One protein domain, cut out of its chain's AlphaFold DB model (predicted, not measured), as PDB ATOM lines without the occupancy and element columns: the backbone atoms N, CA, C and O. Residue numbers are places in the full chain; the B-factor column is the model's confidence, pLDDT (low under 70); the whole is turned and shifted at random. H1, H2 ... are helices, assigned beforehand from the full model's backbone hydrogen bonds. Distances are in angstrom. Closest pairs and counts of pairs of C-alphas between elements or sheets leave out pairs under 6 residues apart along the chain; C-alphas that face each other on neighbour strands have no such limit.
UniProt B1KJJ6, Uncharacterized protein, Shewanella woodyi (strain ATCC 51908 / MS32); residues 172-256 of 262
ATOM      1  N   PHE A 172      51.576  33.326   1.493       44.75
ATOM      2  CA  PHE A 172      51.740  32.815   2.848       44.75
ATOM      3  C   PHE A 172      50.653  33.189   3.888       44.75
ATOM      4  O   PHE A 172      49.973  32.280   4.319       44.75
ATOM      5  N   THR A 173      50.391  34.442   4.296       49.00
ATOM      6  CA  THR A 173      49.436  34.761   5.397       49.00
ATOM      7  C   THR A 173      47.962  34.444   5.063       49.00
ATOM      8  O   THR A 173      47.173  34.150   5.961       49.00
ATOM      9  N   MET A 174      47.566  34.455   3.781       60.41
ATOM     10  CA  MET A 174      46.176  34.224   3.324       60.41
ATOM     11  C   MET A 174      45.977  32.735   3.309       60.41
ATOM     12  O   MET A 174      45.063  32.228   3.953       60.41
ATOM     13  N   PHE A 175      46.882  32.040   2.621       69.75
ATOM     14  CA  PHE A 175      46.866  30.596   2.609       69.75
ATOM     15  C   PHE A 175      47.104  30.053   4.016       69.75
ATOM     16  O   PHE A 175      46.495  29.052   4.348       69.75
ATOM     17  N   TYR A 176      47.841  30.737   4.894       72.12
ATOM     18  CA  TYR A 176      47.993  30.359   6.299       72.12
ATOM     19  C   TYR A 176      46.650  30.396   7.030       72.12
ATOM     20  O   TYR A 176      46.312  29.445   7.730       72.12
ATOM     21  N   GLY A 177      45.854  31.456   6.844       74.62
ATOM     22  CA  GLY A 177      44.498  31.552   7.395       74.62
ATOM     23  C   GLY A 177      43.542  30.504   6.814       74.62
ATOM     24  O   GLY A 177      42.817  29.849   7.563       74.62
ATOM     25  N   VAL A 178      43.593  30.289   5.495       80.88
ATOM     26  CA  VAL A 178      42.795  29.264   4.802       80.88
ATOM     27  C   VAL A 178      43.172  27.859   5.293       80.88
ATOM     28  O   VAL A 178      42.312  27.055   5.638       80.88
ATOM     29  N   VAL A 179      44.466  27.570   5.397       87.94
ATOM     30  CA  VAL A 179      44.992  26.288   5.873       87.94
ATOM     31  C   VAL A 179      44.723  26.093   7.358       87.94
ATOM     32  O   VAL A 179      44.416  24.979   7.765       87.94
ATOM     33  N   LYS A 180      44.738  27.153   8.172       86.62
ATOM     34  CA  LYS A 180      44.310  27.080   9.573       86.62
ATOM     35  C   LYS A 180      42.858  26.602   9.682       86.62
ATOM     36  O   LYS A 180      42.600  25.696  10.469       86.62
ATOM     37  N   GLY A 181      41.950  27.137   8.862       90.00
ATOM     38  CA  GLY A 181      40.559  26.672   8.798       90.00
ATOM     39  C   GLY A 181      40.431  25.224   8.307       90.00
ATOM     40  O   GLY A 181      39.736  24.420   8.925       90.00
ATOM     41  N   LEU A 182      41.182  24.840   7.268       93.94
ATOM     42  CA  LEU A 182      41.255  23.437   6.829       93.94
ATOM     43  C   LEU A 182      41.779  22.505   7.926       93.94
ATOM     44  O   LEU A 182      41.276  21.393   8.078       93.94
ATOM     45  N   ASN A 183      42.764  22.938   8.711       92.62
ATOM     46  CA  ASN A 183      43.368  22.132   9.771       92.62
ATOM     47  C   ASN A 183      42.393  21.830  10.915       92.62
ATOM     48  O   ASN A 183      42.496  20.761  11.517       92.62
ATOM     49  N   GLU A 184      41.423  22.708  11.181       95.44
ATOM     50  CA  GLU A 184      40.347  22.451  12.152       95.44
ATOM     51  C   GLU A 184      39.452  21.272  11.727       95.44
ATOM     52  O   GLU A 184      38.905  20.566  12.580       95.44
ATOM     53  N   ILE A 185      39.357  21.015  10.417       97.25
ATOM     54  CA  ILE A 185      38.613  19.893   9.830       97.25
ATOM     55  C   ILE A 185      39.508  18.653   9.727       97.25
ATOM     56  O   ILE A 185      39.136  17.581  10.202       97.25
ATOM     57  N   LEU A 186      40.697  18.803   9.133       95.56
ATOM     58  CA  LEU A 186      41.604  17.696   8.823       95.56
ATOM     59  C   LEU A 186      42.180  17.045  10.086       95.56
ATOM     60  O   LEU A 186      42.231  15.819  10.152       95.56
ATOM     61  N   LYS A 187      42.558  17.841  11.099       92.88
ATOM     62  CA  LYS A 187      43.018  17.445  12.452       92.88
ATOM     63  C   LYS A 187      44.267  16.562  12.555       92.88
ATOM     64  O   LYS A 187      44.958  16.634  13.568       92.88
ATOM     65  N   THR A 188      44.569  15.732  11.562       92.31
ATOM     66  CA  THR A 188      45.675  14.769  11.566       92.31
ATOM     67  C   THR A 188      46.524  14.900  10.308       92.31
ATOM     68  O   THR A 188      46.080  15.392   9.265       92.31
ATOM     69  N   LYS A 189      47.765  14.414  10.403       88.94
ATOM     70  CA  LYS A 189      48.720  14.433   9.293       88.94
ATOM     71  C   LYS A 189      48.273  13.506   8.164       88.94
ATOM     72  O   LYS A 189      48.465  13.822   6.994       88.94
ATOM     73  N   GLU A 190      47.662  12.381   8.514       91.19
ATOM     74  CA  GLU A 190      47.143  11.379   7.587       91.19
ATOM     75  C   GLU A 190      46.005  11.967   6.746       91.19
ATOM     76  O   GLU A 190      46.028  11.854   5.521       91.19
ATOM     77  N   ASN A 191      45.077  12.694   7.375       93.31
ATOM     78  CA  ASN A 191      43.991  13.370   6.667       93.31
ATOM     79  C   ASN A 191      44.512  14.499   5.768       93.31
ATOM     80  O   ASN A 191      44.030  14.661   4.646       93.31
ATOM     81  N   ALA A 192      45.519  15.254   6.222       91.69
ATOM     82  CA  ALA A 192      46.162  16.284   5.406       91.69
ATOM     83  C   ALA A 192      46.901  15.695   4.189       91.69
ATOM     84  O   ALA A 192      46.808  16.246   3.094       91.69
ATOM     85  N   LEU A 193      47.576  14.548   4.345       89.56
ATOM     86  CA  LEU A 193      48.197  13.804   3.242       89.56
ATOM     87  C   LEU A 193      47.156  13.340   2.216       89.56
ATOM     88  O   LEU A 193      47.354  13.539   1.018       89.56
ATOM     89  N   GLN A 194      46.046  12.766   2.686       91.62
ATOM     90  CA  GLN A 194      44.933  12.319   1.841       91.62
ATOM     91  C   GLN A 194      44.248  13.468   1.093       91.62
ATOM     92  O   GLN A 194      43.756  13.269  -0.014       91.62
ATOM     93  N   TYR A 195      44.233  14.666   1.681       93.06
ATOM     94  CA  TYR A 195      43.689  15.864   1.047       93.06
ATOM     95  C   TYR A 195      44.644  16.448  -0.007       93.06
ATOM     96  O   TYR A 195      44.208  16.873  -1.074       93.06
ATOM     97  N   ALA A 196      45.946  16.482   0.289       87.31
ATOM     98  CA  ALA A 196      46.944  17.164  -0.536       87.31
ATOM     99  C   ALA A 196      47.429  16.348  -1.747       87.31
ATOM    100  O   ALA A 196      47.906  16.934  -2.719       87.31
ATOM    101  N   TYR A 197      47.356  15.015  -1.693       85.12
ATOM    102  CA  TYR A 197      47.968  14.145  -2.696       85.12
ATOM    103  C   TYR A 197      46.991  13.143  -3.306       85.12
ATOM    104  O   TYR A 197      46.081  12.630  -2.666       85.12
ATOM    105  N   THR A 198      47.246  12.801  -4.568       84.12
ATOM    106  CA  THR A 198      46.521  11.745  -5.282       84.12
ATOM    107  C   THR A 198      46.771  10.369  -4.666       84.12
ATOM    108  O   THR A 198      47.874  10.103  -4.180       84.12
ATOM    109  N   SER A 199      45.818   9.448  -4.823       84.19
ATOM    110  CA  SER A 199      45.955   8.058  -4.371       84.19
ATOM    111  C   SER A 199      47.197   7.354  -4.933       84.19
ATOM    112  O   SER A 199      47.824   6.579  -4.223       84.19
ATOM    113  N   GLU A 200      47.607   7.643  -6.175       85.31
ATOM    114  CA  GLU A 200      48.832   7.083  -6.769       85.31
ATOM    115  C   GLU A 200      50.093   7.497  -5.992       85.31
ATOM    116  O   GLU A 200      50.918   6.658  -5.631       85.31
ATOM    117  N   TYR A 201      50.218   8.792  -5.687       82.88
ATOM    118  CA  TYR A 201      51.327   9.328  -4.899       82.88
ATOM    119  C   TYR A 201      51.350   8.733  -3.485       82.88
ATOM    120  O   TYR A 201      52.401   8.302  -3.008       82.88
ATOM    121  N   LEU A 202      50.189   8.660  -2.832       84.62
ATOM    122  CA  LEU A 202      50.070   8.096  -1.488       84.62
ATOM    123  C   LEU A 202      50.441   6.614  -1.462       84.62
ATOM    124  O   LEU A 202      51.250   6.218  -0.635       84.62
ATOM    125  N   ASN A 203      49.970   5.817  -2.420       85.88
ATOM    126  CA  ASN A 203      50.323   4.398  -2.504       85.88
ATOM    127  C   ASN A 203      51.830   4.176  -2.706       85.88
ATOM    128  O   ASN A 203      52.382   3.189  -2.226       85.88
ATOM    129  N   LYS A 204      52.503   5.089  -3.416       85.75
ATOM    130  CA  LYS A 204      53.939   5.001  -3.691       85.75
ATOM    131  C   LYS A 204      54.808   5.374  -2.488       85.75
ATOM    132  O   LYS A 204      55.835   4.736  -2.275       85.75
ATOM    133  N   TYR A 205      54.436   6.418  -1.749       82.38
ATOM    134  CA  TYR A 205      55.287   7.009  -0.705       82.38
ATOM    135  C   TYR A 205      54.787   6.764   0.723       82.38
ATOM    136  O   TYR A 205      55.556   6.893   1.670       82.38
ATOM    137  N   TYR A 206      53.522   6.382   0.882       83.88
ATOM    138  CA  TYR A 206      52.859   6.127   2.159       83.88
ATOM    139  C   TYR A 206      51.942   4.889   2.066       83.88
ATOM    140  O   TYR A 206      50.736   4.995   2.272       83.88
ATOM    141  N   PRO A 207      52.481   3.695   1.757       85.06
ATOM    142  CA  PRO A 207      51.670   2.492   1.538       85.06
ATOM    143  C   PRO A 207      50.929   2.000   2.794       85.06
ATOM    144  O   PRO A 207      49.971   1.246   2.673       85.06
ATOM    145  N   GLU A 208      51.357   2.422   3.988       88.88
ATOM    146  CA  GLU A 208      50.723   2.071   5.269       88.88
ATOM    147  C   GLU A 208      49.785   3.164   5.804       88.88
ATOM    148  O   GLU A 208      49.426   3.158   6.983       88.88
ATOM    149  N   LEU A 209      49.392   4.130   4.964       87.56
ATOM    150  CA  LEU A 209      48.415   5.142   5.361       87.56
ATOM    151  C   LEU A 209      47.089   4.453   5.750       87.56
ATOM    152  O   LEU A 209      46.648   3.543   5.040       87.56
ATOM    153  N   PRO A 210      46.419   4.871   6.840       88.75
ATOM    154  CA  PRO A 210      45.086   4.369   7.150       88.75
ATOM    155  C   PRO A 210      44.095   4.632   5.999       88.75
ATOM    156  O   PRO A 210      44.326   5.532   5.181       88.75
ATOM    157  N   PRO A 211      42.975   3.881   5.942       88.62
ATOM    158  CA  PRO A 211      41.908   4.122   4.976       88.62
ATOM    159  C   PRO A 211      41.439   5.581   4.968       88.62
ATOM    160  O   PRO A 211      41.495   6.270   5.989       88.62
ATOM    161  N   VAL A 212      40.972   6.045   3.808       90.00
ATOM    162  CA  VAL A 212      40.475   7.415   3.649       90.00
ATOM    163  C   VAL A 212      39.204   7.612   4.467       90.00
ATOM    164  O   VAL A 212      38.238   6.871   4.299       90.00
ATOM    165  N   ASP A 213      39.193   8.640   5.313       92.56
ATOM    166  CA  ASP A 213      37.969   9.106   5.961       92.56
ATOM    167  C   ASP A 213      37.176   9.968   4.965       92.56
ATOM    168  O   ASP A 213      37.449  11.156   4.766       92.56
ATOM    169  N   GLU A 214      36.221   9.346   4.269       93.62
ATOM    170  CA  GLU A 214      35.437  10.010   3.221       93.62
ATOM    171  C   GLU A 214      34.637  11.210   3.743       93.62
ATOM    172  O   GLU A 214      34.447  12.186   3.009       93.62
ATOM    173  N   GLU A 215      34.199  11.165   5.003       96.00
ATOM    174  CA  GLU A 215      33.423  12.236   5.618       96.00
ATOM    175  C   GLU A 215      34.299  13.471   5.846       96.00
ATOM    176  O   GLU A 215      33.946  14.563   5.390       96.00
ATOM    177  N   ILE A 216      35.475  13.298   6.461       95.75
ATOM    178  CA  ILE A 216      36.433  14.393   6.682       95.75
ATOM    179  C   ILE A 216      36.882  14.995   5.348       95.75
ATOM    180  O   ILE A 216      36.908  16.220   5.196       95.75
ATOM    181  N   GLN A 217      37.185  14.160   4.351       96.06
ATOM    182  CA  GLN A 217      37.618  14.643   3.038       96.06
ATOM    183  C   GLN A 217      36.512  15.414   2.306       96.06
ATOM    184  O   GLN A 217      36.785  16.414   1.635       96.06
ATOM    185  N   LEU A 218      35.252  14.984   2.430       96.25
ATOM    186  CA  LEU A 218      34.117  15.706   1.858       96.25
ATOM    187  C   LEU A 218      33.875  17.041   2.573       96.25
ATOM    188  O   LEU A 218      33.630  18.044   1.901       96.25
ATOM    189  N   GLN A 219      33.964  17.068   3.907       97.06
ATOM    190  CA  GLN A 219      33.841  18.295   4.698       97.06
ATOM    191  C   GLN A 219      34.939  19.304   4.334       97.06
ATOM    192  O   GLN A 219      34.627  20.460   4.051       97.06
ATOM    193  N   ALA A 220      36.195  18.858   4.247       96.81
ATOM    194  CA  ALA A 220      37.324  19.706   3.874       96.81
ATOM    195  C   ALA A 220      37.163  20.284   2.458       96.81
ATOM    196  O   ALA A 220      37.336  21.485   2.262       96.81
ATOM    197  N   ARG A 221      36.752  19.463   1.477       94.44
ATOM    198  CA  ARG A 221      36.500  19.930   0.101       94.44
ATOM    199  C   ARG A 221      35.349  20.931   0.013       94.44
ATOM    200  O   ARG A 221      35.446  21.892  -0.744       94.44
ATOM    201  N   ARG A 222      34.261  20.717   0.761       94.06
ATOM    202  CA  ARG A 222      33.138  21.670   0.818       94.06
ATOM    203  C   ARG A 222      33.582  23.000   1.406       94.06
ATOM    204  O   ARG A 222      33.430  24.017   0.746       94.06
ATOM    205  N   TRP A 223      34.224  22.965   2.571       95.25
ATOM    206  CA  TRP A 223      34.740  24.165   3.223       95.25
ATOM    207  C   TRP A 223      35.719  24.929   2.330       95.25
ATOM    208  O   TRP A 223      35.623  26.150   2.204       95.25
ATOM    209  N   PHE A 224      36.634  24.216   1.665       93.81
ATOM    210  CA  PHE A 224      37.566  24.823   0.722       93.81
ATOM    211  C   PHE A 224      36.835  25.499  -0.438       93.81
ATOM    212  O   PHE A 224      37.158  26.635  -0.763       93.81
ATOM    213  N   ASN A 225      35.843  24.835  -1.038       85.69
ATOM    214  CA  ASN A 225      35.079  25.404  -2.147       85.69
ATOM    215  C   ASN A 225      34.242  26.616  -1.722       85.69
ATOM    216  O   ASN A 225      34.203  27.592  -2.466       85.69
ATOM    217  N   ASP A 226      33.629  26.593  -0.539       81.62
ATOM    218  CA  ASP A 226      32.880  27.734   0.003       81.62
ATOM    219  C   ASP A 226      33.816  28.917   0.293       81.62
ATOM    220  O   ASP A 226      33.513  30.066  -0.027       81.62
ATOM    221  N   THR A 227      35.000  28.626   0.839       79.88
ATOM    222  CA  THR A 227      36.045  29.626   1.085       79.88
ATOM    223  C   THR A 227      36.552  30.207  -0.232       79.88
ATOM    224  O   THR A 227      36.589  31.421  -0.389       79.88
ATOM    225  N   ALA A 228      36.878  29.360  -1.210       70.62
ATOM    226  CA  ALA A 228      37.281  29.780  -2.548       70.62
ATOM    227  C   ALA A 228      36.195  30.652  -3.198       70.62
ATOM    228  O   ALA A 228      36.506  31.714  -3.731       70.62
ATOM    229  N   PHE A 229      34.922  30.271  -3.078       62.53
ATOM    230  CA  PHE A 229      33.796  31.064  -3.564       62.53
ATOM    231  C   PHE A 229      33.742  32.456  -2.916       62.53
ATOM    232  O   PHE A 229      33.548  33.441  -3.623       62.53
ATOM    233  N   ALA A 230      33.990  32.566  -1.606       62.34
ATOM    234  CA  ALA A 230      34.067  33.853  -0.908       62.34
ATOM    235  C   ALA A 230      35.228  34.745  -1.396       62.34
ATOM    236  O   ALA A 230      35.142  35.967  -1.312       62.34
ATOM    237  N   PHE A 231      36.286  34.144  -1.949       54.66
ATOM    238  CA  PHE A 231      37.386  34.836  -2.631       54.66
ATOM    239  C   PHE A 231      37.160  34.992  -4.147       54.66
ATOM    240  O   PHE A 231      38.111  35.259  -4.880       54.66
ATOM    241  N   ASN A 232      35.930  34.802  -4.640       51.06
ATOM    242  CA  ASN A 232      35.577  34.818  -6.067       51.06
ATOM    243  C   ASN A 232      36.362  33.799  -6.921       51.06
ATOM    244  O   ASN A 232      36.486  33.930  -8.139       51.06
ATOM    245  N   CYS A 233      36.867  32.738  -6.289       54.06
ATOM    246  CA  CYS A 233      37.572  31.640  -6.929       54.06
ATOM    247  C   CYS A 233      36.603  30.532  -7.355       54.06
ATOM    248  O   CYS A 233      36.430  29.533  -6.660       54.06
ATOM    249  N   PHE A 234      35.958  30.700  -8.513       58.53
ATOM    250  CA  PHE A 234      34.913  29.782  -8.990       58.53
ATOM    251  C   PHE A 234      35.467  28.448  -9.536       58.53
ATOM    252  O   PHE A 234      36.418  28.467 -10.319       58.53
ATOM    253  N   PRO A 235      34.873  27.281  -9.215       71.00
ATOM    254  CA  PRO A 235      35.346  25.981  -9.696       71.00
ATOM    255  C   PRO A 235      35.535  25.904 -11.219       71.00
ATOM    256  O   PRO A 235      34.706  26.388 -11.985       71.00
ATOM    257  N   GLY A 236      36.626  25.268 -11.659       59.81
ATOM    258  CA  GLY A 236      36.954  25.097 -13.084       59.81
ATOM    259  C   GLY A 236      37.602  26.315 -13.751       59.81
ATOM    260  O   GLY A 236      37.978  26.242 -14.919       59.81
ATOM    261  N   THR A 237      37.769  27.421 -13.022       53.59
ATOM    262  CA  THR A 237      38.500  28.600 -13.502       53.59
ATOM    263  C   THR A 237      39.986  28.520 -13.148       53.59
ATOM    264  O   THR A 237      40.372  27.897 -12.156       53.59
ATOM    265  N   ALA A 238      40.831  29.202 -13.930       48.12
ATOM    266  CA  ALA A 238      42.257  29.330 -13.622       48.12
ATOM    267  C   ALA A 238      42.467  29.975 -12.238       48.12
ATOM    268  O   ALA A 238      43.259  29.465 -11.447       48.12
ATOM    269  N   MET A 239      41.671  31.021 -11.959       46.25
ATOM    270  CA  MET A 239      40.956  31.263 -10.700       46.25
ATOM    271  C   MET A 239      41.247  30.309  -9.518       46.25
ATOM    272  O   MET A 239      42.272  30.259  -8.838       46.25
ATOM    273  N   HIS A 240      40.272  29.429  -9.362       70.69
ATOM    274  CA  HIS A 240      40.214  28.333  -8.415       70.69
ATOM    275  C   HIS A 240      41.426  27.394  -8.465       70.69
ATOM    276  O   HIS A 240      41.952  27.063  -7.405       70.69
ATOM    277  N   SER A 241      41.969  27.062  -9.644       64.12
ATOM    278  CA  SER A 241      43.134  26.163  -9.736       64.12
ATOM    279  C   SER A 241      44.393  26.713  -9.056       64.12
ATOM    280  O   SER A 241      45.141  25.959  -8.428       64.12
ATOM    281  N   ARG A 242      44.667  28.022  -9.154       57.34
ATOM    282  CA  ARG A 242      45.826  28.603  -8.448       57.34
ATOM    283  C   ARG A 242      45.547  28.750  -6.951       57.34
ATOM    284  O   ARG A 242      46.467  28.551  -6.158       57.34
ATOM    285  N   PHE A 243      44.312  29.079  -6.565       68.25
ATOM    286  CA  PHE A 243      43.898  29.144  -5.158       68.25
ATOM    287  C   PHE A 243      44.062  27.779  -4.470       68.25
ATOM    288  O   PHE A 243      44.644  27.686  -3.387       68.25
ATOM    289  N   GLU A 244      43.658  26.705  -5.151       80.62
ATOM    290  CA  GLU A 244      43.846  25.319  -4.720       80.62
ATOM    291  C   GLU A 244      45.325  24.957  -4.587       80.62
ATOM    292  O   GLU A 244      45.758  24.530  -3.517       80.62
ATOM    293  N   LYS A 245      46.129  25.211  -5.627       74.56
ATOM    294  CA  LYS A 245      47.564  24.896  -5.616       74.56
ATOM    295  C   LYS A 245      48.310  25.592  -4.477       74.56
ATOM    296  O   LYS A 245      49.144  24.975  -3.821       74.56
ATOM    297  N   ASN A 246      48.024  26.868  -4.229       71.62
ATOM    298  CA  ASN A 246      48.696  27.608  -3.162       71.62
ATOM    299  C   ASN A 246      48.228  27.172  -1.767       71.62
ATOM    300  O   ASN A 246      49.050  27.068  -0.859       71.62
ATOM    301  N   THR A 247      46.944  26.836  -1.612       83.44
ATOM    302  CA  THR A 247      46.418  26.244  -0.372       83.44
ATOM    303  C   THR A 247      47.077  24.893  -0.088       83.44
ATOM    304  O   THR A 247      47.489  24.631   1.038       83.44
ATOM    305  N   GLN A 248      47.247  24.049  -1.112       83.00
ATOM    306  CA  GLN A 248      47.954  22.770  -0.992       83.00
ATOM    307  C   GLN A 248      49.427  22.959  -0.619       83.00
ATOM    308  O   GLN A 248      49.928  22.249   0.250       83.00
ATOM    309  N   LEU A 249      50.124  23.918  -1.237       70.19
ATOM    310  CA  LEU A 249      51.520  24.222  -0.911       70.19
ATOM    311  C   LEU A 249      51.685  24.663   0.545       70.19
ATOM    312  O   LEU A 249      52.600  24.193   1.217       70.19
ATOM    313  N   GLU A 250      50.794  25.518   1.040       77.81
ATOM    314  CA  GLU A 250      50.810  25.961   2.434       77.81
ATOM    315  C   GLU A 250      50.449  24.823   3.402       77.81
ATOM    316  O   GLU A 250      51.101  24.639   4.428       77.81
ATOM    317  N   LEU A 251      49.475  23.977   3.053       82.88
ATOM    318  CA  LEU A 251      49.118  22.797   3.844       82.88
ATOM    319  C   LEU A 251      50.302  21.828   3.954       82.88
ATOM    320  O   LEU A 251      50.628  21.356   5.045       82.88
ATOM    321  N   ILE A 252      50.991  21.586   2.835       75.00
ATOM    322  CA  ILE A 252      52.232  20.809   2.789       75.00
ATOM    323  C   ILE A 252      53.264  21.421   3.732       75.00
ATOM    324  O   ILE A 252      53.866  20.650   4.481       75.00
ATOM    325  N   GLN A 253      53.417  22.755   3.720       71.06
ATOM    326  CA  GLN A 253      54.346  23.547   4.541       71.06
ATOM    327  C   GLN A 253      54.030  23.559   6.048       71.06
ATOM    328  O   GLN A 253      54.944  23.563   6.868       71.06
ATOM    329  N   GLN A 254      52.769  23.495   6.460       75.62
ATOM    330  CA  GLN A 254      52.444  23.462   7.891       75.62
ATOM    331  C   GLN A 254      52.610  22.066   8.502       75.62
ATOM    332  O   GLN A 254      53.027  21.932   9.652       75.62
ATOM    333  N   TRP A 255      52.343  21.014   7.726       78.25
ATOM    334  CA  TRP A 255      52.378  19.629   8.211       78.25
ATOM    335  C   TRP A 255      53.728  18.919   8.048       78.25
ATOM    336  O   TRP A 255      53.862  17.744   8.408       78.25
ATOM    337  N   GLY A 256      54.750  19.586   7.505       68.62
ATOM    338  CA  GLY A 256      56.053  18.944   7.303       68.62
ATOM    339  C   GLY A 256      56.077  17.933   6.153       68.62
ATOM    340  O   GLY A 256      56.917  17.032   6.180       68.62
TER     341      GLY A 256
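What this domain is: This is residues 172 to 256 of the 262 residues of an uncharacterized protein of Shewanella woodyi (strain ATCC 51908 / MS32) (UniProt B1KJJ6). Look first for two helices side by side, H1 and H4, running opposite ways, with a third long helix, H5, crossing H1 near a right angle; short H2 packs on the first part of H4 and the last part of H5. Short H3 lies beyond H2 at one end of the long axis, and the chain returns from it through residues 206 to 213 to H4. You have 85 printed residues with five named helices, H1 to H5 in chain order, and no named strand: the class is all helix. The whole is compact, with a radius of gyration of the C-alphas of 12.6 A, and elongated in outline, spanning 38 by 24 by 21 A.

How they stand to each other: Start with H1, residues 172 to 186, and H4, residues 214 to 230: they touch, closest at the C-alphas of Ile 185 and Ala 220, 6.1 A apart. They run opposite ways at a shallow tilt of 32 degrees, only just short of steep. Next look at H5, residues 238 to 254, which touches H1 with its residues 246 to 251 alone. The closest C-alphas are those of Phe 175 and Thr 247, 5.3 A apart, and the lines are about perpendicular, at 75 degrees. H2, residues 189 to 196, touches H5 with a closest C-alpha pair of Ala 196 and Gln 248, 5.7 A apart; H5 uses residues 248 to 252 alone, and the two run opposite ways at a shallow tilt of 20 degrees. H2 also touches residues 216 to 220 of H4 alone, closest at the C-alphas of Tyr 195 and Gln 217, 6.5 A apart, at a steep tilt of 53 degrees. H3, residues 199 to 205, touches no helix but is near H2; it is apart from H1, H4 and H5. In the backbone, every O i to N i+4 pair is within hydrogen-bond range in H2, H3, H4 and H5, and 10 of 11 are in H1.

Where its parts are: Find C-alpha 172 at (51.740, 32.815, 2.848); from there H1 runs 19.2 A to Leu 186. H2 covers 10.4 A from Lys 189 to Ala 196, and H3 10.1 A from Ser 199 to Tyr 205. Find C-alpha 214 at (35.437, 10.010, 3.221), where H4 begins its 24.2 A to Ala 230. H5 starts at Ala 238 and runs 24.5 A to C-alpha 254 at (52.444, 23.462, 7.891).

The domain as a whole: The two C-alphas farthest apart are those of Glu 208 and Asn 232, 37.8 A. The printed part has no cut; the links from H1 to H2 and from H2 to H3 are tight, and those from H3 to H4 and from H4 to H5 are short. Mean pLDDT of the printed part is 80.1, and it is under 70 at residues 172 to 175, 229 to 234, 236 to 239, 241 to 243 and 256.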